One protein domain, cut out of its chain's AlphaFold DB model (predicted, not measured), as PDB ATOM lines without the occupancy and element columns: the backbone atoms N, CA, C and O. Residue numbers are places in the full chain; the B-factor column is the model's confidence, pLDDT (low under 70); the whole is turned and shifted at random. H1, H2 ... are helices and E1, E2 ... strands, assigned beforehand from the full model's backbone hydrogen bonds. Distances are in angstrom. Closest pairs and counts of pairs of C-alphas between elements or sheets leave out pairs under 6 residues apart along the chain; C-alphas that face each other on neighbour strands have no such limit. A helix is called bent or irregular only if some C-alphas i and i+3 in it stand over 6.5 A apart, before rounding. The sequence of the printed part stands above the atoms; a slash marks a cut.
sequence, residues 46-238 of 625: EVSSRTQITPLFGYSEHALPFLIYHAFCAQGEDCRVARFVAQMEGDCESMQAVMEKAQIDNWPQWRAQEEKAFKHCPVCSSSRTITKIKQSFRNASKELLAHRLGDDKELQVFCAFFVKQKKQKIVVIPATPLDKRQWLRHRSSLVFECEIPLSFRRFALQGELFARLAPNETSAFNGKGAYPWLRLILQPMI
ATOM      1  N   GLU A  46     160.263 154.939 150.159       25.38
ATOM      2  CA  GLU A  46     160.847 156.196 150.603       25.38
ATOM      3  C   GLU A  46     162.066 155.895 151.496       25.38
ATOM      4  O   GLU A  46     161.953 155.497 152.655       25.38
ATOM      5  N   VAL A  47     163.270 155.999 150.923       31.86
ATOM      6  CA  VAL A  47     164.525 155.753 151.647       31.86
ATOM      7  C   VAL A  47     164.833 156.960 152.536       31.86
ATOM      8  O   VAL A  47     165.266 158.009 152.056       31.86
ATOM      9  N   SER A  48     164.609 156.778 153.837       27.48
ATOM     10  CA  SER A  48     164.952 157.701 154.926       27.48
ATOM     11  C   SER A  48     166.373 158.285 154.802       27.48
ATOM     12  O   SER A  48     167.356 157.608 154.491       27.48
ATOM     13  N   SER A  49     166.464 159.591 155.036       27.03
ATOM     14  CA  SER A  49     167.534 160.520 154.673       27.03
ATOM     15  C   SER A  49     168.692 160.612 155.680       27.03
ATOM     16  O   SER A  49     169.120 161.711 156.028       27.03
ATOM     17  N   ARG A  50     169.288 159.491 156.109       27.39
ATOM     18  CA  ARG A  50     170.539 159.526 156.901       27.39
ATOM     19  C   ARG A  50     171.751 159.127 156.060       27.39
ATOM     20  O   ARG A  50     171.861 158.021 155.548       27.39
ATOM     21  N   THR A  51     172.635 160.097 155.851       32.62
ATOM     22  CA  THR A  51     173.969 159.970 155.255       32.62
ATOM     23  C   THR A  51     174.853 159.089 156.124       32.62
ATOM     24  O   THR A  51     175.159 159.460 157.252       32.62
ATOM     25  N   GLN A  52     175.274 157.948 155.588       30.67
ATOM     26  CA  GLN A  52     176.329 157.132 156.172       30.67
ATOM     27  C   GLN A  52     177.279 156.697 155.047       30.67
ATOM     28  O   GLN A  52     176.915 155.950 154.141       30.67
ATOM     29  N   ILE A  53     178.507 157.205 155.062       33.91
ATOM     30  CA  ILE A  53     179.660 156.355 154.765       33.91
ATOM     31  C   ILE A  53     179.637 155.339 155.924       33.91
ATOM     32  O   ILE A  53     179.409 155.720 157.058       33.91
ATOM     33  N   THR A  54     179.720 154.038 155.683       33.34
ATOM     34  CA  THR A  54     179.592 153.049 156.775       33.34
ATOM     35  C   THR A  54     180.649 151.966 156.548       33.34
ATOM     36  O   THR A  54     180.664 151.405 155.451       33.34
ATOM     37  N   PRO A  55     181.514 151.599 157.515       34.72
ATOM     38  CA  PRO A  55     181.670 150.189 157.815       34.72
ATOM     39  C   PRO A  55     180.308 149.649 158.134       34.72
ATOM     40  O   PRO A  55     179.477 150.290 158.762       34.72
ATOM     41  N   LEU A  56     180.103 148.412 157.788       40.88
ATOM     42  CA  LEU A  56     178.914 147.738 158.237       40.88
ATOM     43  C   LEU A  56     179.143 147.398 159.713       40.88
ATOM     44  O   LEU A  56     180.018 146.599 160.019       40.88
ATOM     45  N   PHE A  57     178.445 148.071 160.629       38.69
ATOM     46  CA  PHE A  57     178.333 147.628 162.022       38.69
ATOM     47  C   PHE A  57     177.174 146.645 162.172       38.69
ATOM     48  O   PHE A  57     176.163 146.781 161.489       38.69
ATOM     49  N   GLY A  58     177.345 145.704 163.108       41.38
ATOM     50  CA  GLY A  58     176.309 144.859 163.708       41.38
ATOM     51  C   GLY A  58     175.746 143.747 162.820       41.38
ATOM     52  O   GLY A  58     174.842 143.964 162.021       41.38
ATOM     53  N   TYR A  59     176.181 142.509 163.052       43.66
ATOM     54  CA  TYR A  59     175.671 141.289 162.411       43.66
ATOM     55  C   TYR A  59     174.191 141.022 162.712       43.66
ATOM     56  O   TYR A  59     173.566 140.188 162.061       43.66
ATOM     57  N   SER A  60     173.607 141.719 163.693       46.34
ATOM     58  CA  SER A  60     172.232 141.459 164.117       46.34
ATOM     59  C   SER A  60     171.155 141.857 163.094       46.34
ATOM     60  O   SER A  60     169.995 141.512 163.300       46.34
ATOM     61  N   GLU A  61     171.513 142.518 161.982       53.69
ATOM     62  CA  GLU A  61     170.540 142.998 160.985       53.69
ATOM     63  C   GLU A  61     170.620 142.327 159.594       53.69
ATOM     64  O   GLU A  61     169.656 142.423 158.829       53.69
ATOM     65  N   HIS A  62     171.705 141.614 159.244       64.56
ATOM     66  CA  HIS A  62     171.871 141.013 157.907       64.56
ATOM     67  C   HIS A  62     172.066 139.489 157.924       64.56
ATOM     68  O   HIS A  62     172.668 138.920 158.827       64.56
ATOM     69  N   ALA A  63     171.610 138.808 156.871       69.44
ATOM     70  CA  ALA A  63     171.592 137.344 156.792       69.44
ATOM     71  C   ALA A  63     172.876 136.714 156.206       69.44
ATOM     72  O   ALA A  63     172.999 135.492 156.165       69.44
ATOM     73  N   LEU A  64     173.839 137.519 155.738       75.06
ATOM     74  CA  LEU A  64     175.089 137.016 155.155       75.06
ATOM     75  C   LEU A  64     176.135 136.648 156.222       75.06
ATOM     76  O   LEU A  64     176.249 137.351 157.225       75.06
ATOM     77  N   PRO A  65     176.952 135.596 155.994       70.31
ATOM     78  CA  PRO A  65     177.830 135.055 157.021       70.31
ATOM     79  C   PRO A  65     179.166 135.814 157.210       70.31
ATOM     80  O   PRO A  65     180.073 135.309 157.873       70.31
ATOM     81  N   PHE A  66     179.328 137.008 156.644       73.50
ATOM     82  CA  PHE A  66     180.586 137.767 156.653       73.50
ATOM     83  C   PHE A  66     180.367 139.220 157.099       73.50
ATOM     84  O   PHE A  66     179.284 139.569 157.552       73.50
ATOM     85  N   LEU A  67     181.401 140.055 157.021       76.25
ATOM     86  CA  LEU A  67     181.359 141.512 157.150       76.25
ATOM     87  C   LEU A  67     182.023 142.126 155.920       76.25
ATOM     88  O   LEU A  67     183.109 141.678 155.555       76.25
ATOM     89  N   ILE A  68     181.420 143.131 155.285       77.12
ATOM     90  CA  ILE A  68     182.073 143.861 154.187       77.12
ATOM     91  C   ILE A  68     182.849 145.037 154.782       77.12
ATOM     92  O   ILE A  68     182.287 145.891 155.463       77.12
ATOM     93  N   TYR A  69     184.140 145.086 154.476       78.25
ATOM     94  CA  TYR A  69     185.045 146.154 154.893       78.25
ATOM     95  C   TYR A  69     185.223 147.213 153.811       78.25
ATOM     96  O   TYR A  69     185.562 148.360 154.102       78.25
ATOM     97  N   HIS A  70     185.054 146.830 152.545       82.56
ATOM     98  CA  HIS A  70     185.367 147.719 151.441       82.56
ATOM     99  C   HIS A  70     184.561 147.416 150.183       82.56
ATOM    100  O   HIS A  70     184.316 146.252 149.876       82.56
ATOM    101  N   ALA A  71     184.210 148.459 149.427       88.81
ATOM    102  CA  ALA A  71     183.545 148.341 148.135       88.81
ATOM    103  C   ALA A  71     184.051 149.421 147.161       88.81
ATOM    104  O   ALA A  71     184.047 150.610 147.493       88.81
ATOM    105  N   PHE A  72     184.509 149.029 145.970       91.25
ATOM    106  CA  PHE A  72     185.101 149.961 145.002       91.25
ATOM    107  C   PHE A  72     184.905 149.535 143.539       91.25
ATOM    108  O   PHE A  72     184.634 148.371 143.256       91.25
ATOM    109  N   CYS A  73     185.071 150.470 142.604       93.62
ATOM    110  CA  CYS A  73     185.205 150.209 141.165       93.62
ATOM    111  C   CYS A  73     186.440 150.925 140.615       93.62
ATOM    112  O   CYS A  73     186.931 151.864 141.237       93.62
ATOM    113  N   ALA A  74     186.966 150.489 139.474       92.50
ATOM    114  CA  ALA A  74     188.200 151.039 138.919       92.50
ATOM    115  C   ALA A  74     187.953 151.871 137.662       92.50
ATOM    116  O   ALA A  74     187.314 151.408 136.719       92.50
ATOM    117  N   GLN A  75     188.524 153.076 137.623       92.12
ATOM    118  CA  GLN A  75     188.448 153.961 136.460       92.12
ATOM    119  C   GLN A  75     189.110 153.338 135.225       92.12
ATOM    120  O   GLN A  75     188.570 153.436 134.128       92.12
ATOM    121  N   GLY A  76     190.248 152.655 135.404       87.88
ATOM    122  CA  GLY A  76     190.962 151.982 134.313       87.88
ATOM    123  C   GLY A  76     190.181 150.846 133.646       87.88
ATOM    124  O   GLY A  76     190.551 150.397 132.568       87.88
ATOM    125  N   GLU A  77     189.086 150.410 134.266       91.44
ATOM    126  CA  GLU A  77     188.178 149.384 133.757       91.44
ATOM    127  C   GLU A  77     186.799 149.966 133.413       91.44
ATOM    128  O   GLU A  77     185.815 149.224 133.378       91.44
ATOM    129  N   ASP A  78     186.700 151.290 133.236       93.69
ATOM    130  CA  ASP A  78     185.443 152.009 132.974       93.69
ATOM    131  C   ASP A  78     184.363 151.743 134.047       93.69
ATOM    132  O   ASP A  78     183.166 151.678 133.775       93.69
ATOM    133  N   CYS A  79     184.797 151.486 135.289       94.75
ATOM    134  CA  CYS A  79     183.955 150.986 136.376       94.75
ATOM    135  C   CYS A  79     182.992 149.873 135.926       94.75
ATOM    136  O   CYS A  79     181.831 149.842 136.324       94.75
ATOM    137  N   ARG A  80     183.472 148.936 135.101       95.69
ATOM    138  CA  ARG A  80     182.694 147.771 134.663       95.69
ATOM    139  C   ARG A  80     182.358 146.821 135.809       95.69
ATOM    140  O   ARG A  80     181.348 146.130 135.742       95.69
ATOM    141  N   VAL A  81     183.197 146.764 136.841       93.56
ATOM    142  CA  VAL A  81     183.074 145.804 137.943       93.56
ATOM    143  C   VAL A  81     183.113 146.528 139.285       93.56
ATOM    144  O   VAL A  81     184.007 147.337 139.545       93.56
ATOM    145  N   ALA A  82     182.150 146.208 140.145       93.25
ATOM    146  CA  ALA A  82     182.164 146.513 141.566       93.25
ATOM    147  C   ALA A  82     182.846 145.366 142.316       93.25
ATOM    148  O   ALA A  82     182.475 144.204 142.145       93.25
ATOM    149  N   ARG A  83     183.825 145.696 143.154       91.44
ATOM    150  CA  ARG A  83     184.582 144.747 143.972       91.44
ATOM    151  C   ARG A  83     184.292 144.984 145.437       91.44
ATOM    152  O   ARG A  83     184.418 146.111 145.909       91.44
ATOM    153  N   PHE A  84     183.969 143.915 146.150       87.56
ATOM    154  CA  PHE A  84     183.687 143.935 147.579       87.56
ATOM    155  C   PHE A  84     184.736 143.110 148.302       87.56
ATOM    156  O   PHE A  84     184.987 141.975 147.909       87.56
ATOM    157  N   VAL A  85     185.320 143.661 149.361       83.50
ATOM    158  CA  VAL A  85     186.250 142.947 150.237       83.50
ATOM    159  C   VAL A  85     185.562 142.699 151.567       83.50
ATOM    160  O   VAL A  85     185.110 143.639 152.224       83.50
ATOM    161  N   ALA A  86     185.465 141.431 151.940       78.56
ATOM    162  CA  ALA A  86     184.717 140.972 153.096       78.56
ATOM    163  C   ALA A  86     185.503 139.956 153.931       78.56
ATOM    164  O   ALA A  86     186.560 139.486 153.517       78.56
ATOM    165  N   GLN A  87     184.987 139.587 155.101       75.88
ATOM    166  CA  GLN A  87     185.594 138.571 155.957       75.88
ATOM    167  C   GLN A  87     184.584 137.805 156.809       75.88
ATOM    168  O   GLN A  87     183.617 138.373 157.293       75.88
ATOM    169  N   MET A  88     184.834 136.505 157.009       65.06
ATOM    170  CA  MET A  88     183.961 135.599 157.770       65.06
ATOM    171  C   MET A  88     184.042 135.731 159.296       65.06
ATOM    172  O   MET A  88     183.105 135.357 159.992       65.06
ATOM    173  N   GLU A  89     185.175 136.185 159.827       62.81
ATOM    174  CA  GLU A  89     185.383 136.336 161.270       62.81
ATOM    175  C   GLU A  89     184.687 137.637 161.679       62.81
ATOM    176  O   GLU A  89     185.225 138.723 161.484       62.81
ATOM    177  N   GLY A  90     183.414 137.482 162.053       57.31
ATOM    178  CA  GLY A  90     182.427 138.549 162.176       57.31
ATOM    179  C   GLY A  90     182.644 139.500 163.348       57.31
ATOM    180  O   GLY A  90     183.713 139.584 163.946       57.31
ATOM    181  N   ASP A  91     181.584 140.238 163.653       66.00
ATOM    182  CA  ASP A  91     181.527 141.167 164.772       66.00
ATOM    183  C   ASP A  91     181.719 140.490 166.142       66.00
ATOM    184  O   ASP A  91     181.853 139.269 166.266       66.00
ATOM    185  N   CYS A  92     181.725 141.315 167.190       73.69
ATOM    186  CA  CYS A  92     181.875 140.872 168.572       73.69
ATOM    187  C   CYS A  92     180.920 139.714 168.925       73.69
ATOM    188  O   CYS A  92     181.364 138.706 169.472       73.69
ATOM    189  N   GLU A  93     179.643 139.801 168.542       76.19
ATOM    190  CA  GLU A  93     178.626 138.782 168.842       76.19
ATOM    191  C   GLU A  93     178.938 137.438 168.177       76.19
ATOM    192  O   GLU A  93     178.889 136.387 168.819       76.19
ATOM    193  N   SER A  94     179.319 137.455 166.897       74.81
ATOM    194  CA  SER A  94     179.713 136.235 166.188       74.81
ATOM    195  C   SER A  94     180.970 135.611 166.796       74.81
ATOM    196  O   SER A  94     181.055 134.385 166.916       74.81
ATOM    197  N   MET A  95     181.933 136.437 167.218       78.12
ATOM    198  CA  MET A  95     183.115 135.960 167.933       78.12
ATOM    199  C   MET A  95     182.757 135.366 169.303       78.12
ATOM    200  O   MET A  95     183.332 134.354 169.708       78.12
ATOM    201  N   GLN A  96     181.804 135.951 170.019       82.06
ATOM    202  CA  GLN A  96     181.341 135.416 171.293       82.06
ATOM    203  C   GLN A  96     180.650 134.058 171.107       82.06
ATOM    204  O   GLN A  96     181.041 133.092 171.761       82.06
ATOM    205  N   ALA A  97     179.722 133.940 170.152       83.12
ATOM    206  CA  ALA A  97     178.992 132.699 169.883       83.12
ATOM    207  C   ALA A  97     179.923 131.531 169.511       83.12
ATOM    208  O   ALA A  97     179.759 130.409 169.996       83.12
ATOM    209  N   VAL A  98     180.943 131.784 168.681       84.06
ATOM    210  CA  VAL A  98     181.952 130.769 168.338       84.06
ATOM    211  C   VAL A  98     182.772 130.366 169.568       84.06
ATOM    212  O   VAL A  98     183.059 129.182 169.726       84.06
ATOM    213  N   MET A  99     183.134 131.305 170.449       85.62
ATOM    214  CA  MET A  99     183.898 131.000 171.668       85.62
ATOM    215  C   MET A  99     183.090 130.199 172.688       85.62
ATOM    216  O   MET A  99     183.602 129.233 173.254       85.62
ATOM    217  N   GLU A 100     181.823 130.554 172.887       88.94
ATOM    218  CA  GLU A 100     180.896 129.817 173.749       88.94
ATOM    219  C   GLU A 100     180.699 128.391 173.231       88.94
ATOM    220  O   GLU A 100     180.883 127.422 173.968       88.94
ATOM    221  N   LYS A 101     180.451 128.241 171.925       90.25
ATOM    222  CA  LYS A 101     180.335 126.930 171.278       90.25
ATOM    223  C   LYS A 101     181.640 126.126 171.335       90.25
ATOM    224  O   LYS A 101     181.602 124.906 171.470       90.25
ATOM    225  N   ALA A 102     182.793 126.795 171.287       88.88
ATOM    226  CA  ALA A 102     184.112 126.188 171.470       88.88
ATOM    227  C   ALA A 102     184.441 125.846 172.938       88.88
ATOM    228  O   ALA A 102     185.562 125.394 173.215       88.88
ATOM    229  N   GLN A 103     183.486 126.036 173.856       91.81
ATOM    230  CA  GLN A 103     183.589 125.744 175.284       91.81
ATOM    231  C   GLN A 103     184.753 126.482 175.953       91.81
ATOM    232  O   GLN A 103     185.557 125.873 176.657       91.81
ATOM    233  N   ILE A 104     184.860 127.793 175.713       87.88
ATOM    234  CA  ILE A 104     185.913 128.650 176.282       87.88
ATOM    235  C   ILE A 104     186.108 128.466 177.796       87.88
ATOM    236  O   ILE A 104     187.243 128.447 178.272       87.88
ATOM    237  N   ASP A 105     185.028 128.236 178.541       89.38
ATOM    238  CA  ASP A 105     185.071 128.068 179.997       89.38
ATOM    239  C   ASP A 105     185.754 126.752 180.437       89.38
ATOM    240  O   ASP A 105     186.257 126.660 181.554       89.38
ATOM    241  N   ASN A 106     185.876 125.759 179.542       89.94
ATOM    242  CA  ASN A 106     186.584 124.496 179.799       89.94
ATOM    243  C   ASN A 106     188.100 124.588 179.540       89.94
ATOM    244  O   ASN A 106     188.853 123.686 179.920       89.94
ATOM    245  N   TRP A 107     188.583 125.649 178.884       87.94
ATOM    246  CA  TRP A 107     189.991 125.755 178.482       87.94
ATOM    247  C   TRP A 107     190.974 125.797 179.664       87.94
ATOM    248  O   TRP A 107     191.991 125.101 179.581       87.94
ATOM    249  N   PRO A 108     190.693 126.501 180.785       86.25
ATOM    250  CA  PRO A 108     191.552 126.448 181.970       86.25
ATOM    251  C   PRO A 108     191.710 125.029 182.523       86.25
ATOM    252  O   PRO A 108     192.811 124.621 182.893       86.25
ATOM    253  N   GLN A 109     190.627 124.244 182.528       89.06
ATOM    254  CA  GLN A 109     190.663 122.856 182.983       89.06
ATOM    255  C   GLN A 109     191.502 121.985 182.042       89.06
ATOM    256  O   GLN A 109     192.310 121.185 182.512       89.06
ATOM    257  N   TRP A 110     191.352 122.145 180.721       87.81
ATOM    258  CA  TRP A 110     192.182 121.428 179.748       87.81
ATOM    259  C   TRP A 110     193.660 121.741 179.940       87.81
ATOM    260  O   TRP A 110     194.475 120.826 179.950       87.81
ATOM    261  N   ARG A 111     194.001 123.010 180.163       81.12
ATOM    262  CA  ARG A 111     195.377 123.414 180.435       81.12
ATOM    263  C   ARG A 111     195.935 122.743 181.688       81.12
ATOM    264  O   ARG A 111     197.003 122.143 181.621       81.12
ATOM    265  N   ALA A 112     195.202 122.782 182.800       85.12
ATOM    266  CA  ALA A 112     195.625 122.137 184.042       85.12
ATOM    267  C   ALA A 112     195.830 120.615 183.869       85.12
ATOM    268  O   ALA A 112     196.744 120.032 184.454       85.12
ATOM    269  N   GLN A 113     195.009 119.968 183.032       88.38
ATOM    270  CA  GLN A 113     195.165 118.552 182.679       88.38
ATOM    271  C   GLN A 113     196.454 118.292 181.882       88.38
ATOM    272  O   GLN A 113     197.197 117.373 182.230       88.38
ATOM    273  N   GLU A 114     196.754 119.102 180.861       82.50
ATOM    274  CA  GLU A 114     197.980 118.967 180.056       82.50
ATOM    275  C   GLU A 114     199.242 119.312 180.873       82.50
ATOM    276  O   GLU A 114     200.253 118.617 180.776       82.50
ATOM    277  N   GLU A 115     199.195 120.323 181.748       80.50
ATOM    278  CA  GLU A 115     200.295 120.661 182.668       80.50
ATOM    279  C   GLU A 115     200.589 119.506 183.634       80.50
ATOM    280  O   GLU A 115     201.751 119.158 183.858       80.50
ATOM    281  N   LYS A 116     199.545 118.837 184.140       86.44
ATOM    282  CA  LYS A 116     199.688 117.628 184.962       86.44
ATOM    283  C   LYS A 116     200.248 116.440 184.171       86.44
ATOM    284  O   LYS A 116     200.965 115.629 184.758       86.44
ATOM    285  N   ALA A 117     199.925 116.320 182.883       81.19
ATOM    286  CA  ALA A 117     200.388 115.231 182.021       81.19
ATOM    287  C   ALA A 117     201.852 115.406 181.572       81.19
ATOM    288  O   ALA A 117     202.596 114.432 181.505       81.19
ATOM    289  N   PHE A 118     202.290 116.644 181.325       73.94
ATOM    290  CA  PHE A 118     203.620 116.973 180.800       73.94
ATOM    291  C   PHE A 118     204.500 117.707 181.826       73.94
ATOM    292  O   PHE A 118     205.193 118.657 181.464       73.94
ATOM    293  N   LYS A 119     204.506 117.258 183.094       68.69
ATOM    294  CA  LYS A 119     205.149 117.913 184.265       68.69
ATOM    295  C   LYS A 119     206.560 118.494 184.050       68.69
ATOM    296  O   LYS A 119     206.939 119.415 184.762       68.69
ATOM    297  N   HIS A 120     207.336 117.979 183.094       62.94
ATOM    298  CA  HIS A 120     208.714 118.408 182.807       62.94
ATOM    299  C   HIS A 120     208.892 119.158 181.474       62.94
ATOM    300  O   HIS A 120     210.013 119.499 181.112       62.94
ATOM    301  N   CYS A 121     207.816 119.428 180.728       56.31
ATOM    302  CA  CYS A 121     207.874 120.155 179.460       56.31
ATOM    303  C   CYS A 121     206.724 121.176 179.341       56.31
ATOM    304  O   CYS A 121     205.697 120.895 178.711       56.31
ATOM    305  N   PRO A 122     206.903 122.398 179.881       54.41
ATOM    306  CA  PRO A 122     205.924 123.485 179.767       54.41
ATOM    307  C   PRO A 122     205.538 123.817 178.314       54.41
ATOM    308  O   PRO A 122     204.379 124.124 178.023       54.41
ATOM    309  N   VAL A 123     206.489 123.696 177.379       53.97
ATOM    310  CA  VAL A 123     206.263 123.890 175.935       53.97
ATOM    311  C   VAL A 123     205.336 122.812 175.366       53.97
ATOM    312  O   VAL A 123     204.429 123.128 174.597       53.97
ATOM    313  N   CYS A 124     205.507 121.554 175.781       62.84
ATOM    314  CA  CYS A 124     204.695 120.428 175.323       62.84
ATOM    315  C   CYS A 124     203.243 120.559 175.803       62.84
ATOM    316  O   CYS A 124     202.322 120.445 174.991       62.84
ATOM    317  N   SER A 125     203.043 120.874 177.092       63.94
ATOM    318  CA  SER A 125     201.713 121.151 177.658       63.94
ATOM    319  C   SER A 125     201.018 122.306 176.925       63.94
ATOM    320  O   SER A 125     199.867 122.188 176.492       63.94
ATOM    321  N   SER A 126     201.742 123.408 176.702       64.50
ATOM    322  CA  SER A 126     201.213 124.582 176.002       64.50
ATOM    323  C   SER A 126     200.825 124.259 174.554       64.50
ATOM    324  O   SER A 126     199.732 124.613 174.113       64.50
ATOM    325  N   SER A 127     201.680 123.538 173.817       65.62
ATOM    326  CA  SER A 127     201.429 123.142 172.421       65.62
ATOM    327  C   SER A 127     200.205 122.218 172.295       65.62
ATOM    328  O   SER A 127     199.333 122.437 171.442       65.62
ATOM    329  N   ARG A 128     200.059 121.233 173.198       71.88
ATOM    330  CA  ARG A 128     198.893 120.331 173.239       71.88
ATOM    331  C   ARG A 128     197.601 121.058 173.593       71.88
ATOM    332  O   ARG A 128     196.613 120.912 172.869       71.88
ATOM    333  N   THR A 129     197.636 121.909 174.617       74.25
ATOM    334  CA  THR A 129     196.502 122.755 175.013       74.25
ATOM    335  C   THR A 129     196.039 123.628 173.845       74.25
ATOM    336  O   THR A 129     194.867 123.597 173.466       74.25
ATOM    337  N   ILE A 130     196.961 124.351 173.197       73.56
ATOM    338  CA  ILE A 130     196.655 125.216 172.046       73.56
ATOM    339  C   ILE A 130     196.070 124.407 170.884       73.56
ATOM    340  O   ILE A 130     195.134 124.866 170.231       73.56
ATOM    341  N   THR A 131     196.587 123.206 170.621       74.31
ATOM    342  CA  THR A 131     196.066 122.333 169.560       74.31
ATOM    343  C   THR A 131     194.618 121.926 169.830       74.31
ATOM    344  O   THR A 131     193.775 122.050 168.937       74.31
ATOM    345  N   LYS A 132     194.306 121.511 171.065       81.19
ATOM    346  CA  LYS A 132     192.943 121.156 171.491       81.19
ATOM    347  C   LYS A 132     191.989 122.342 171.357       81.19
ATOM    348  O   LYS A 132     190.922 122.208 170.757       81.19
ATOM    349  N   ILE A 133     192.411 123.522 171.813       80.88
ATOM    350  CA  ILE A 133     191.637 124.760 171.683       80.88
ATOM    351  C   ILE A 133     191.401 125.114 170.206       80.88
ATOM    352  O   ILE A 133     190.261 125.340 169.799       80.88
ATOM    353  N   LYS A 134     192.451 125.113 169.369       77.50
ATOM    354  CA  LYS A 134     192.343 125.400 167.925       77.50
ATOM    355  C   LYS A 134     191.379 124.433 167.232       77.50
ATOM    356  O   LYS A 134     190.661 124.861 166.327       77.50
ATOM    357  N   GLN A 135     191.357 123.159 167.626       81.25
ATOM    358  CA  GLN A 135     190.436 122.169 167.071       81.25
ATOM    359  C   GLN A 135     188.987 122.429 167.499       81.25
ATOM    360  O   GLN A 135     188.112 122.452 166.633       81.25
ATOM    361  N   SER A 136     188.744 122.681 168.792       84.75
ATOM    362  CA  SER A 136     187.414 123.037 169.313       84.75
ATOM    363  C   SER A 136     186.857 124.269 168.597       84.75
ATOM    364  O   SER A 136     185.770 124.231 168.022       84.75
ATOM    365  N   PHE A 137     187.676 125.318 168.500       82.69
ATOM    366  CA  PHE A 137     187.356 126.532 167.761       82.69
ATOM    367  C   PHE A 137     187.006 126.248 166.294       82.69
ATOM    368  O   PHE A 137     185.963 126.676 165.814       82.69
ATOM    369  N   ARG A 138     187.845 125.490 165.567       79.12
ATOM    370  CA  ARG A 138     187.591 125.149 164.153       79.12
ATOM    371  C   ARG A 138     186.273 124.397 163.969       79.12
ATOM    372  O   ARG A 138     185.590 124.643 162.978       79.12
ATOM    373  N   ASN A 139     185.938 123.482 164.876       83.00
ATOM    374  CA  ASN A 139     184.685 122.734 164.826       83.00
ATOM    375  C   ASN A 139     183.487 123.663 165.073       83.00
ATOM    376  O   ASN A 139     182.575 123.689 164.251       83.00
ATOM    377  N   ALA A 140     183.548 124.489 166.120       85.56
ATOM    378  CA  ALA A 140     182.518 125.475 166.440       85.56
ATOM    379  C   ALA A 140     182.276 126.466 165.290       85.56
ATOM    380  O   ALA A 140     181.134 126.692 164.894       85.56
ATOM    381  N   SER A 141     183.344 127.014 164.694       78.56
ATOM    382  CA  SER A 141     183.228 127.916 163.542       78.56
ATOM    383  C   SER A 141     182.568 127.239 162.343       78.56
ATOM    384  O   SER A 141     181.732 127.852 161.687       78.56
ATOM    385  N   LYS A 142     182.930 125.983 162.040       77.56
ATOM    386  CA  LYS A 142     182.334 125.233 160.923       77.56
ATOM    387  C   LYS A 142     180.851 124.962 161.143       77.56
ATOM    388  O   LYS A 142     180.083 125.097 160.200       77.56
ATOM    389  N   GLU A 143     180.467 124.584 162.356       79.69
ATOM    390  CA  GLU A 143     179.077 124.283 162.697       79.69
ATOM    391  C   GLU A 143     178.195 125.534 162.606       79.69
ATOM    392  O   GLU A 143     177.172 125.520 161.925       79.69
ATOM    393  N   LEU A 144     178.629 126.646 163.209       77.50
ATOM    394  CA  LEU A 144     177.893 127.914 163.150       77.50
ATOM    395  C   LEU A 144     177.813 128.472 161.724       77.50
ATOM    396  O   LEU A 144     176.792 129.038 161.336       77.50
ATOM    397  N   LEU A 145     178.864 128.289 160.923       73.88
ATOM    398  CA  LEU A 145     178.850 128.673 159.515       73.88
ATOM    399  C   LEU A 145     177.901 127.795 158.690       73.88
ATOM    400  O   LEU A 145     177.144 128.330 157.886       73.88
ATOM    401  N   ALA A 146     177.904 126.477 158.904       73.19
ATOM    402  CA  ALA A 146     176.982 125.559 158.233       73.19
ATOM    403  C   ALA A 146     175.520 125.899 158.557       73.19
ATOM    404  O   ALA A 146     174.701 125.996 157.649       73.19
ATOM    405  N   HIS A 147     175.215 126.196 159.824       71.81
ATOM    406  CA  HIS A 147     173.884 126.649 160.236       71.81
ATOM    407  C   HIS A 147     173.445 127.933 159.508       71.81
ATOM    408  O   HIS A 147     172.269 128.101 159.201       71.81
ATOM    409  N   ARG A 148     174.372 128.858 159.226       66.94
ATOM    410  CA  ARG A 148     174.068 130.113 158.512       66.94
ATOM    411  C   ARG A 148     173.880 129.928 157.007       66.94
ATOM    412  O   ARG A 148     173.186 130.726 156.391       66.94
ATOM    413  N   LEU A 149     174.518 128.920 156.422       63.97
ATOM    414  CA  LEU A 149     174.487 128.673 154.982       63.97
ATOM    415  C   LEU A 149     173.317 127.801 154.524       63.97
ATOM    416  O   LEU A 149     172.943 127.877 153.358       63.97
ATOM    417  N   GLY A 150     172.721 127.019 155.425       61.84
ATOM    418  CA  GLY A 150     171.719 126.020 155.054       61.84
ATOM    419  C   GLY A 150     172.332 124.817 154.327       61.84
ATOM    420  O   GLY A 150     173.555 124.665 154.262       61.84
ATOM    421  N   ASP A 151     171.477 123.935 153.802       50.25
ATOM    422  CA  ASP A 151     171.891 122.663 153.183       50.25
ATOM    423  C   ASP A 151     172.635 122.839 151.843       50.25
ATOM    424  O   ASP A 151     173.426 121.971 151.449       50.25
ATOM    425  N   ASP A 152     172.461 123.984 151.175       52.38
ATOM    426  CA  ASP A 152     173.198 124.336 149.961       52.38
ATOM    427  C   ASP A 152     174.576 124.908 150.310       52.38
ATOM    428  O   ASP A 152     174.755 126.054 150.716       52.38
ATOM    429  N   LYS A 153     175.611 124.093 150.099       55.50
ATOM    430  CA  LYS A 153     177.019 124.445 150.359       55.50
ATOM    431  C   LYS A 153     177.570 125.560 149.448       55.50
ATOM    432  O   LYS A 153     178.758 125.874 149.552       55.50
ATOM    433  N   GLU A 154     176.761 126.137 148.559       63.62
ATOM    434  CA  GLU A 154     177.132 127.269 147.705       63.62
ATOM    435  C   GLU A 154     176.435 128.550 148.181       63.62
ATOM    436  O   GLU A 154     175.253 128.776 147.942       63.62
ATOM    437  N   LEU A 155     177.201 129.424 148.834       67.19
ATOM    438  CA  LEU A 155     176.748 130.758 149.213       67.19
ATOM    439  C   LEU A 155     176.406 131.569 147.951       67.19
ATOM    440  O   LEU A 155     177.301 131.998 147.215       67.19
ATOM    441  N   GLN A 156     175.116 131.811 147.725       78.12
ATOM    442  CA  GLN A 156     174.655 132.761 146.718       78.12
ATOM    443  C   GLN A 156     174.723 134.183 147.284       78.12
ATOM    444  O   GLN A 156     174.332 134.444 148.420       78.12
ATOM    445  N   VAL A 157     175.262 135.109 146.492       84.62
ATOM    446  CA  VAL A 157     175.351 136.529 146.844       84.62
ATOM    447  C   VAL A 157     174.830 137.334 145.666       84.62
ATOM    448  O   VAL A 157     175.185 137.060 144.523       84.62
ATOM    449  N   PHE A 158     174.002 138.332 145.947       90.25
ATOM    450  CA  PHE A 158     173.428 139.239 144.959       90.25
ATOM    451  C   PHE A 158     173.840 140.673 145.270       90.25
ATOM    452  O   PHE A 158     173.874 141.068 146.435       90.25
ATOM    453  N   CYS A 159     174.125 141.445 144.225       92.88
ATOM    454  CA  CYS A 159     174.407 142.870 144.285       92.88
ATOM    455  C   CYS A 159     173.215 143.663 143.771       92.88
ATOM    456  O   CYS A 159     172.798 143.481 142.632       92.88
ATOM    457  N   ALA A 160     172.713 144.588 144.576       93.75
ATOM    458  CA  ALA A 160     171.782 145.613 144.138       93.75
ATOM    459  C   ALA A 160     172.522 146.930 143.913       93.75
ATOM    460  O   ALA A 160     173.378 147.276 144.722       93.75
ATOM    461  N   PHE A 161     172.175 147.672 142.862       94.44
ATOM    462  CA  PHE A 161     172.738 148.985 142.543       94.44
ATOM    463  C   PHE A 161     171.674 150.074 142.540       94.44
ATOM    464  O   PHE A 161     170.543 149.853 142.103       94.44
ATOM    465  N   PHE A 162     172.058 151.262 143.004       91.56
ATOM    466  CA  PHE A 162     171.165 152.405 143.141       91.56
ATOM    467  C   PHE A 162     171.912 153.742 143.007       91.56
ATOM    468  O   PHE A 162     173.073 153.864 143.397       91.56
ATOM    469  N   VAL A 163     171.226 154.765 142.483       88.25
ATOM    470  CA  VAL A 163     171.725 156.148 142.385       88.25
ATOM    471  C   VAL A 163     170.807 157.066 143.183       88.25
ATOM    472  O   VAL A 163     169.664 157.314 142.790       88.25
ATOM    473  N   LYS A 164     171.332 157.618 144.283       75.12
ATOM    474  CA  LYS A 164     170.552 158.385 145.268       75.12
ATOM    475  C   LYS A 164     169.851 159.606 144.683       75.12
ATOM    476  O   LYS A 164     168.673 159.820 144.947       75.12
ATOM    477  N   GLN A 165     170.550 160.382 143.861       71.62
ATOM    478  CA  GLN A 165     170.043 161.666 143.371       71.62
ATOM    479  C   GLN A 165     168.920 161.540 142.332       71.62
ATOM    480  O   GLN A 165     168.213 162.508 142.084       71.62
ATOM    481  N   LYS A 166     168.747 160.367 141.711       65.94
ATOM    482  CA  LYS A 166     167.837 160.204 140.566       65.94
ATOM    483  C   LYS A 166     166.655 159.276 140.827       65.94
ATOM    484  O   LYS A 166     165.935 158.983 139.878       65.94
ATOM    485  N   LYS A 167     166.487 158.791 142.069       68.25
ATOM    486  CA  LYS A 167     165.477 157.780 142.451       68.25
ATOM    487  C   LYS A 167     165.363 156.650 141.407       68.25
ATOM    488  O   LYS A 167     164.272 156.200 141.075       68.25
ATOM    489  N   GLN A 168     166.492 156.236 140.821       71.31
ATOM    490  CA  GLN A 168     166.480 155.237 139.749       71.31
ATOM    491  C   GLN A 168     166.080 153.861 140.286       71.31
ATOM    492  O   GLN A 168     166.362 153.537 141.442       71.31
ATOM    493  N   LYS A 169     165.464 153.044 139.417       85.62
ATOM    494  CA  LYS A 169     165.096 151.652 139.713       85.62
ATOM    495  C   LYS A 169     166.328 150.889 140.199       85.62
ATOM    496  O   LYS A 169     167.379 150.940 139.562       85.62
ATOM    497  N   ILE A 170     166.179 150.180 141.315       91.38
ATOM    498  CA  ILE A 170     167.200 149.267 141.826       91.38
ATOM    499  C   ILE A 170     167.409 148.158 140.794       91.38
ATOM    500  O   ILE A 170     166.443 147.529 140.358       91.38
ATOM    501  N   VAL A 171     168.661 147.911 140.414       93.06
ATOM    502  CA  VAL A 171     169.025 146.780 139.551       93.06
ATOM    503  C   VAL A 171     169.762 145.751 140.383       93.06
ATOM    504  O   VAL A 171     170.765 146.086 141.009       93.06
ATOM    505  N   VAL A 172     169.260 144.519 140.389       94.00
ATOM    506  CA  VAL A 172     169.872 143.395 141.096       94.00
ATOM    507  C   VAL A 172     170.564 142.486 140.093       94.00
ATOM    508  O   VAL A 172     170.017 142.194 139.033       94.00
ATOM    509  N   ILE A 173     171.770 142.047 140.428       93.19
ATOM    510  CA  ILE A 173     172.529 141.069 139.658       93.19
ATOM    511  C   ILE A 173     173.150 140.022 140.591       93.19
ATOM    512  O   ILE A 173     173.451 140.330 141.750       93.19
ATOM    513  N   PRO A 174     173.380 138.790 140.120       89.19
ATOM    514  CA  PRO A 174     174.152 137.821 140.882       89.19
ATOM    515  C   PRO A 174     175.615 138.272 140.973       89.19
ATOM    516  O   PRO A 174     176.218 138.699 139.987       89.19
ATOM    517  N   ALA A 175     176.203 138.151 142.159       84.81
ATOM    518  CA  ALA A 175     177.641 138.269 142.309       84.81
ATOM    519  C   ALA A 175     178.312 137.059 141.664       84.81
ATOM    520  O   ALA A 175     177.847 135.923 141.788       84.81
ATOM    521  N   THR A 176     179.446 137.295 141.017       76.94
ATOM    522  CA  THR A 176     180.365 136.225 140.652       76.94
ATOM    523  C   THR A 176     181.388 136.121 141.774       76.94
ATOM    524  O   THR A 176     182.215 137.021 141.948       76.94
ATOM    525  N   PRO A 177     181.364 135.054 142.585       63.91
ATOM    526  CA  PRO A 177     182.466 134.780 143.479       63.91
ATOM    527  C   PRO A 177     183.638 134.372 142.593       63.91
ATOM    528  O   PRO A 177     183.536 133.386 141.860       63.91
ATOM    529  N   LEU A 178     184.761 135.080 142.701       59.53
ATOM    530  CA  LEU A 178     186.031 134.612 142.132       59.53
ATOM    531  C   LEU A 178     186.413 133.215 142.682       59.53
ATOM    532  O   LEU A 178     187.192 132.503 142.061       59.53
ATOM    533  N   ASP A 179     185.799 132.799 143.801       53.56
ATOM    534  CA  ASP A 179     186.279 131.740 144.694       53.56
ATOM    535  C   ASP A 179     185.210 130.714 145.146       53.56
ATOM    536  O   ASP A 179     185.272 130.173 146.255       53.56
ATOM    537  N   LYS A 180     184.221 130.400 144.291       51.62
ATOM    538  CA  LYS A 180     183.020 129.589 144.630       51.62
ATOM    539  C   LYS A 180     183.254 128.294 145.438       51.62
ATOM    540  O   LYS A 180     182.364 127.889 146.174       51.62
ATOM    541  N   ARG A 181     184.411 127.619 145.329       47.00
ATOM    542  CA  ARG A 181     184.629 126.265 145.904       47.00
ATOM    543  C   ARG A 181     185.719 126.138 146.975       47.00
ATOM    544  O   ARG A 181     185.849 125.077 147.583       47.00
ATOM    545  N   GLN A 182     186.519 127.174 147.231       48.72
ATOM    546  CA  GLN A 182     187.698 127.076 148.119       48.72
ATOM    547  C   GLN A 182     187.537 127.791 149.473       48.72
ATOM    548  O   GLN A 182     188.377 127.643 150.366       48.72
ATOM    549  N   TRP A 183     186.416 128.489 149.625       50.06
ATOM    550  CA  TRP A 183     186.078 129.437 150.678       50.06
ATOM    551  C   TRP A 183     186.011 128.869 152.110       50.06
ATOM    552  O   TRP A 183     186.496 129.490 153.050       50.06
ATOM    553  N   LEU A 184     185.480 127.655 152.293       48.59
ATOM    554  CA  LEU A 184     185.265 127.066 153.628       48.59
ATOM    555  C   LEU A 184     186.530 126.460 154.264       48.59
ATOM    556  O   LEU A 184     186.501 126.021 155.416       48.59
ATOM    557  N   ARG A 185     187.641 126.370 153.518       48.56
ATOM    558  CA  ARG A 185     188.852 125.660 153.975       48.56
ATOM    559  C   ARG A 185     189.912 126.569 154.588       48.56
ATOM    560  O   ARG A 185     190.741 126.068 155.349       48.56
ATOM    561  N   HIS A 186     189.885 127.873 154.314       49.97
ATOM    562  CA  HIS A 186     190.936 128.796 154.742       49.97
ATOM    563  C   HIS A 186     190.332 130.074 155.322       49.97
ATOM    564  O   HIS A 186     189.470 130.705 154.722       49.97
ATOM    565  N   ARG A 187     190.758 130.415 156.540       56.31
ATOM    566  CA  ARG A 187     190.284 131.581 157.286       56.31
ATOM    567  C   ARG A 187     190.533 132.870 156.486       56.31
ATOM    568  O   ARG A 187     191.598 133.017 155.892       56.31
ATOM    569  N   SER A 188     189.613 133.832 156.619       60.81
ATOM    570  CA  SER A 188     189.921 135.250 156.897       60.81
ATOM    571  C   SER A 188     189.861 136.360 155.818       60.81
ATOM    572  O   SER A 188     190.044 137.504 156.196       60.81
ATOM    573  N   SER A 189     189.531 136.169 154.535       69.12
ATOM    574  CA  SER A 189     189.152 137.300 153.635       69.12
ATOM    575  C   SER A 189     188.465 136.812 152.358       69.12
ATOM    576  O   SER A 189     188.770 135.731 151.866       69.12
ATOM    577  N   LEU A 190     187.539 137.605 151.821       75.00
ATOM    578  CA  LEU A 190     186.703 137.319 150.658       75.00
ATOM    579  C   LEU A 190     186.729 138.487 149.685       75.00
ATOM    580  O   LEU A 190     186.706 139.640 150.109       75.00
ATOM    581  N   VAL A 191     186.718 138.179 148.388       78.06
ATOM    582  CA  VAL A 191     186.517 139.175 147.332       78.06
ATOM    583  C   VAL A 191     185.358 138.732 146.449       78.06
ATOM    584  O   VAL A 191     185.401 137.639 145.882       78.06
ATOM    585  N   PHE A 192     184.336 139.575 146.343       81.88
ATOM    586  CA  PHE A 192     183.192 139.372 145.454       81.88
ATOM    587  C   PHE A 192     183.220 140.399 144.334       81.88
ATOM    588  O   PHE A 192     183.565 141.560 144.570       81.88
ATOM    589  N   GLU A 193     182.819 139.982 143.138       89.19
ATOM    590  CA  GLU A 193     182.712 140.864 141.983       89.19
ATOM    591  C   GLU A 193     181.288 140.874 141.437       89.19
ATOM    592  O   GLU A 193     180.618 139.844 141.356       89.19
ATOM    593  N   CYS A 194     180.833 142.059 141.055       92.44
ATOM    594  CA  CYS A 194     179.520 142.286 140.475       92.44
ATOM    595  C   CYS A 194     179.666 143.203 139.270       92.44
ATOM    596  O   CYS A 194     180.252 144.281 139.380       92.44
ATOM    597  N   GLU A 195     179.141 142.791 138.119       95.31
ATOM    598  CA  GLU A 195     179.140 143.647 136.938       95.31
ATOM    599  C   GLU A 195     178.272 144.886 137.183       95.31
ATOM    600  O   GLU A 195     177.092 144.796 137.505       95.31
ATOM    601  N   ILE A 196     178.841 146.072 137.015       95.69
ATOM    602  CA  ILE A 196     178.063 147.302 137.081       95.69
ATOM    603  C   ILE A 196     177.304 147.431 135.753       95.69
ATOM    604  O   ILE A 196     177.947 147.517 134.692       95.69
ATOM    605  N   PRO A 197     175.956 147.481 135.778       95.00
ATOM    606  CA  PRO A 197     175.169 147.605 134.561       95.00
ATOM    607  C   PRO A 197     175.588 148.846 133.774       95.00
ATOM    608  O   PRO A 197     175.894 149.886 134.361       95.00
ATOM    609  N   LEU A 198     175.569 148.766 132.441       94.94
ATOM    610  CA  LEU A 198     176.058 149.838 131.564       94.94
ATOM    611  C   LEU A 198     175.428 151.207 131.886       94.94
ATOM    612  O   LEU A 198     176.120 152.222 131.914       94.94
ATOM    613  N   SER A 199     174.134 151.231 132.217       93.44
ATOM    614  CA  SER A 199     173.398 152.441 132.608       93.44
ATOM    615  C   SER A 199     173.883 153.080 133.919       93.44
ATOM    616  O   SER A 199     173.642 154.270 134.137       93.44
ATOM    617  N   PHE A 200     174.588 152.322 134.766       95.00
ATOM    618  CA  PHE A 200     175.109 152.758 136.060       95.00
ATOM    619  C   PHE A 200     176.595 153.151 136.039       95.00
ATOM    620  O   PHE A 200     177.033 153.887 136.925       95.00
ATOM    621  N   ARG A 201     177.370 152.741 135.023       94.94
ATOM    622  CA  ARG A 201     178.833 152.963 134.971       94.94
ATOM    623  C   ARG A 201     179.229 154.436 135.040       94.94
ATOM    624  O   ARG A 201     180.123 154.791 135.800       94.94
ATOM    625  N   ARG A 202     178.497 155.322 134.354       94.25
ATOM    626  CA  ARG A 202     178.739 156.777 134.437       94.25
ATOM    627  C   ARG A 202     178.624 157.323 135.865       94.25
ATOM    628  O   ARG A 202     179.407 158.176 136.254       94.25
ATOM    629  N   PHE A 203     177.681 156.804 136.654       93.94
ATOM    630  CA  PHE A 203     177.490 157.227 138.041       93.94
ATOM    631  C   PHE A 203     178.579 156.646 138.937       93.94
ATOM    632  O   PHE A 203     179.021 157.300 139.873       93.94
ATOM    633  N   ALA A 204     179.062 155.443 138.625       92.38
ATOM    634  CA  ALA A 204     180.216 154.858 139.295       92.38
ATOM    635  C   ALA A 204     181.481 155.712 139.081       92.38
ATOM    636  O   ALA A 204     182.175 156.031 140.042       92.38
ATOM    637  N   LEU A 205     181.716 156.175 137.847       92.94
ATOM    638  CA  LEU A 205     182.808 157.097 137.499       92.94
ATOM    639  C   LEU A 205     182.673 158.485 138.144       92.94
ATOM    640  O   LEU A 205     183.667 159.175 138.329       92.94
ATOM    641  N   GLN A 206     181.457 158.892 138.501       90.81
ATOM    642  CA  GLN A 206     181.191 160.120 139.258       90.81
ATOM    643  C   GLN A 206     181.241 159.888 140.779       90.81
ATOM    644  O   GLN A 206     181.084 160.819 141.565       90.81
ATOM    645  N   GLY A 207     181.454 158.642 141.217       86.69
ATOM    646  CA  GLY A 207     181.405 158.261 142.625       86.69
ATOM    647  C   GLY A 207     180.011 158.413 143.244       86.69
ATOM    648  O   GLY A 207     179.907 158.607 144.450       86.69
ATOM    649  N   GLU A 208     178.945 158.366 142.452       90.00
ATOM    650  CA  GLU A 208     177.547 158.526 142.883       90.00
ATOM    651  C   GLU A 208     176.801 157.191 143.021       90.00
ATOM    652  O   GLU A 208     175.642 157.159 143.446       90.00
ATOM    653  N   LEU A 209     177.447 156.087 142.642       91.69
ATOM    654  CA  LEU A 209     176.852 154.760 142.664       91.69
ATOM    655  C   LEU A 209     176.888 154.144 144.065       91.69
ATOM    656  O   LEU A 209     177.934 154.105 144.716       91.69
ATOM    657  N   PHE A 210     175.752 153.599 144.488       91.31
ATOM    658  CA  PHE A 210     175.626 152.798 145.697       91.31
ATOM    659  C   PHE A 210     175.354 151.342 145.332       91.31
ATOM    660  O   PHE A 210     174.691 151.054 144.334       91.31
ATOM    661  N   ALA A 211     175.857 150.431 146.156       91.44
ATOM    662  CA  ALA A 211     175.661 149.005 146.025       91.44
ATOM    663  C   ALA A 211     175.302 148.358 147.367       91.44
ATOM    664  O   ALA A 211     175.692 148.840 148.426       91.44
ATOM    665  N   ARG A 212     174.579 147.245 147.324       89.00
ATOM    666  CA  ARG A 212     174.186 146.457 148.496       89.00
ATOM    667  C   ARG A 212     174.349 144.974 148.200       89.00
ATOM    668  O   ARG A 212     174.003 144.552 147.102       89.00
ATOM    669  N   LEU A 213     174.818 144.195 149.177       87.62
ATOM    670  CA  LEU A 213     174.879 142.731 149.084       87.62
ATOM    671  C   LEU A 213     173.738 142.065 149.853       87.62
ATOM    672  O   LEU A 213     173.359 142.532 150.928       87.62
ATOM    673  N   ALA A 214     173.233 140.946 149.340       87.25
ATOM    674  CA  ALA A 214     172.231 140.125 150.017       87.25
ATOM    675  C   ALA A 214     172.367 138.634 149.649       87.25
ATOM    676  O   ALA A 214     172.984 138.326 148.627       87.25
ATOM    677  N   PRO A 215     171.793 137.711 150.445       82.44
ATOM    678  CA  PRO A 215     171.871 136.273 150.161       82.44
ATOM    679  C   PRO A 215     170.936 135.822 149.028       82.44
ATOM    680  O   PRO A 215     171.121 134.753 148.462       82.44
ATOM    681  N   ASN A 216     169.920 136.620 148.694       85.25
ATOM    682  CA  ASN A 216     168.972 136.343 147.619       85.25
ATOM    683  C   ASN A 216     168.509 137.650 146.952       85.25
ATOM    684  O   ASN A 216     168.687 138.742 147.502       85.25
ATOM    685  N   GLU A 217     167.901 137.528 145.774       89.94
ATOM    686  CA  GLU A 217     167.436 138.660 144.967       89.94
ATOM    687  C   GLU A 217     166.375 139.513 145.683       89.94
ATOM    688  O   GLU A 217     166.460 140.741 145.677       89.94
ATOM    689  N   THR A 218     165.415 138.883 146.366       89.12
ATOM    690  CA  THR A 218     164.341 139.588 147.082       89.12
ATOM    691  C   THR A 218     164.896 140.479 148.190       89.12
ATOM    692  O   THR A 218     164.564 141.662 148.250       89.12
ATOM    693  N   SER A 219     165.791 139.944 149.022       87.75
ATOM    694  CA  SER A 219     166.524 140.687 150.047       87.75
ATOM    695  C   SER A 219     167.385 141.788 149.430       87.75
ATOM    696  O   SER A 219     167.425 142.905 149.947       87.75
ATOM    697  N   ALA A 220     168.045 141.518 148.298       87.12
ATOM    698  CA  ALA A 220     168.833 142.521 147.585       87.12
ATOM    699  C   ALA A 220     167.969 143.680 147.085       87.12
ATOM    700  O   ALA A 220     168.460 144.805 147.040       87.12
ATOM    701  N   PHE A 221     166.699 143.443 146.754       88.25
ATOM    702  CA  PHE A 221     165.763 144.462 146.288       88.25
ATOM    703  C   PHE A 221     165.079 145.227 147.433       88.25
ATOM    704  O   PHE A 221     165.124 146.458 147.464       88.25
ATOM    705  N   ASN A 222     164.505 144.530 148.417       87.00
ATOM    706  CA  ASN A 222     163.717 145.147 149.495       87.00
ATOM    707  C   ASN A 222     164.547 145.558 150.727       87.00
ATOM    708  O   ASN A 222     164.077 146.320 151.565       87.00
ATOM    709  N   GLY A 223     165.788 145.080 150.840       82.75
ATOM    710  CA  GLY A 223     166.700 145.378 151.943       82.75
ATOM    711  C   GLY A 223     166.562 144.510 153.188       82.75
ATOM    712  O   GLY A 223     167.426 144.581 154.057       82.75
ATOM    713  N   LYS A 224     165.537 143.661 153.291       83.50
ATOM    714  CA  LYS A 224     165.341 142.804 154.463       83.50
ATOM    715  C   LYS A 224     166.417 141.720 154.509       83.50
ATOM    716  O   LYS A 224     166.473 140.861 153.629       83.50
ATOM    717  N   GLY A 225     167.259 141.748 155.542       77.06
ATOM    718  CA  GLY A 225     168.378 140.813 155.705       77.06
ATOM    719  C   GLY A 225     169.546 141.057 154.740       77.06
ATOM    720  O   GLY A 225     170.437 140.213 154.638       77.06
ATOM    721  N   ALA A 226     169.549 142.183 154.025       82.56
ATOM    722  CA  ALA A 226     170.658 142.613 153.186       82.56
ATOM    723  C   ALA A 226     171.566 143.585 153.947       82.56
ATOM    724  O   ALA A 226     171.169 144.170 154.952       82.56
ATOM    725  N   TYR A 227     172.778 143.797 153.442       81.00
ATOM    726  CA  TYR A 227     173.623 144.862 153.966       81.00
ATOM    727  C   TYR A 227     173.019 146.250 153.705       81.00
ATOM    728  O   TYR A 227     172.343 146.453 152.698       81.00
ATOM    729  N   PRO A 228     173.303 147.246 154.551       79.88
ATOM    730  CA  PRO A 228     173.128 148.652 154.217       79.88
ATOM    731  C   PRO A 228     173.711 149.037 152.849       79.88
ATOM    732  O   PRO A 228     174.637 148.405 152.334       79.88
ATOM    733  N   TRP A 229     173.170 150.104 152.260       84.44
ATOM    734  CA  TRP A 229     173.695 150.673 151.020       84.44
ATOM    735  C   TRP A 229     175.113 151.212 151.228       84.44
ATOM    736  O   TRP A 229     175.346 152.089 152.054       84.44
ATOM    737  N   LEU A 230     176.048 150.724 150.420       82.62
ATOM    738  CA  LEU A 230     177.450 151.118 150.416       82.62
ATOM    739  C   LEU A 230     177.731 152.001 149.215       82.62
ATOM    740  O   LEU A 230     177.397 151.646 148.088       82.62
ATOM    741  N   ARG A 231     178.407 153.127 149.418       83.81
ATOM    742  CA  ARG A 231     178.943 153.897 148.294       83.81
ATOM    743  C   ARG A 231     180.067 153.101 147.634       83.81
ATOM    744  O   ARG A 231     180.993 152.668 148.318       83.81
ATOM    745  N   LEU A 232     180.019 152.946 146.314       87.56
ATOM    746  CA  LEU A 232     181.145 152.398 145.568       87.56
ATOM    747  C   LEU A 232     182.216 153.467 145.409       87.56
ATOM    748  O   LEU A 232     182.011 154.489 144.755       87.56
ATOM    749  N   ILE A 233     183.368 153.221 146.025       87.81
ATOM    750  CA  ILE A 233     184.497 154.138 145.952       87.81
ATOM    751  C   ILE A 233     185.140 154.012 144.571       87.81
ATOM    752  O   ILE A 233     185.499 152.917 144.140       87.81
ATOM    753  N   LEU A 234     185.322 155.133 143.880       88.44
ATOM    754  CA  LEU A 234     186.096 155.156 142.647       88.44
ATOM    755  C   LEU A 234     187.586 155.002 142.974       88.44
ATOM    756  O   LEU A 234     188.152 155.782 143.742       88.44
ATOM    757  N   GLN A 235     188.228 154.010 142.370       90.69
ATOM    758  CA  GLN A 235     189.675 153.884 142.323       90.69
ATOM    759  C   GLN A 235     190.181 154.549 141.034       90.69
ATOM    760  O   GLN A 235     189.980 153.986 139.952       90.69
ATOM    761  N   PRO A 236     190.830 155.724 141.124       86.06
ATOM    762  CA  PRO A 236     191.410 156.371 139.956       86.06
ATOM    763  C   PRO A 236     192.594 155.567 139.410       86.06
ATOM    764  O   PRO A 236     193.262 154.831 140.148       86.06
ATOM    765  N   MET A 237     192.860 155.727 138.115       87.12
ATOM    766  CA  MET A 237     194.084 155.216 137.500       87.12
ATOM    767  C   MET A 237     195.278 156.045 137.985       87.12
ATOM    768  O   MET A 237     195.210 157.274 138.021       87.12
ATOM    769  N   ILE A 238     196.377 155.383 138.349       84.19
ATOM    770  CA  ILE A 238     197.625 156.076 138.677       84.19
ATOM    771  C   ILE A 238     198.296 156.472 137.362       84.19
ATOM    772  O   ILE A 238     198.485 155.638 136.475       84.19
TER     773      ILE A 238
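What this domain is: This is residues 46 to 238 of the 625 residues of the protein "Hypothetical protein" of Aureoumbra lagunensis (UniProt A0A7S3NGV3). A small sandwich of two sheets, face to face with their strands crossed, forms the body, and a long arm of helices, H1 and the helical hairpin H2 and H3, extends away from it and makes much of the length. H4 caps the end of the sandwich away from that arm, and H5 covers the outside of the three-stranded sheet. The 193 printed residues hold five named helices and seven named strands, in the order E1 E2 H1 H2 H3 E3 E4 E5 H4 E6 H5 E7; one sheet runs E5 E2 E1 E7 and is mixed, the other runs E4 E3 E6 and is antiparallel. The class is mixed, helices and strands, and the whole is loose and elongated, with a radius of gyration of the C-alphas of 21.0 A and spans of 70 by 38 by 31 A.

How they stand to each other: Start at residue 46 and pass residues 46 to 66, which hold no named element, to reach E1, residues 67 to 74. It forms an antiparallel hairpin with E2, residues 81 to 87; look at N 69 and O 85, 2.8 A apart and within hydrogen-bond range. Next come H1, residues 92 to 101, H2, residues 104 to 117, and H3, residues 122 to 149. H1 and H2 meet only through their link. H2 and H3 form a helical hairpin: they touch at a shallow tilt of 29 degrees, opposite ways, with the C-alphas of Glu 114 and Ser 125 closest at 4.9 A. H1 touches H3 at its residues 137 to 144 alone, at a steep tilt of 68 degrees, only just short of about perpendicular; the closest C-alphas are those of Lys 101 and Ala 140, 5.5 A apart. Then E3, residues 158 to 163, forms an antiparallel hairpin with E4, residues 171 to 174, where N 159 and O 173 are 2.8 A apart. E5, residues 190 to 195, returns to the first sheet as the antiparallel neighbour of E2, with N 84 and O 192 at 2.9 A. H4, residues 198 to 205, is on both sheets, at a height of 9.6 A over the first and 8.7 A over the second. E6, residues 209 to 214, is the antiparallel neighbour of E3, with N 160 and O 212 at 2.8 A. H5, residues 217 to 222, is on the sheet E4 E3 E6 at a height of 7.6 A, on the face opposite to H4, which gives three layers, helices on both faces of a sheet. E7, residues 233 to 235, is parallel to E1, with N 235 and O 73 at 2.8 A. The two sheets form a sandwich, 10.2 A centre to centre where they face each other, their strands at 53 degrees. Every O i to N i+4 pair is within hydrogen-bond range in H1, H3 and H5; the counts are 8 of 10 in H2 and 2 of 4 in H4.

Where its parts are: Find C-alpha 67 at (181.359, 141.512, 157.150); from there E1 runs 21.7 A to C-alpha 74. E2 spans 19.6 A and H2 20.6 A. Find C-alpha 122 at (205.924, 123.485, 179.767), where H3 begins its 40.4 A. H2 is irregular, but only just, with C-alphas 105 and 108 at 7.0 A; H4 is irregular, with C-alphas 199 and 202 at 7.1 A. E7 ends at C-alpha 235, (189.675, 153.884, 142.323).

The domain as a whole: The C-alphas farthest apart are those of His 120 and Lys 166, 72.1 A. The printed part has no cut, and the link from E4 to E5, 15 residues, is long. Mean pLDDT of the printed part is 76.0; look for values under 70 at residues 46 to 63, 88 to 91, 119 to 127, 148 to 155, 166 to 167 and 177 to 189.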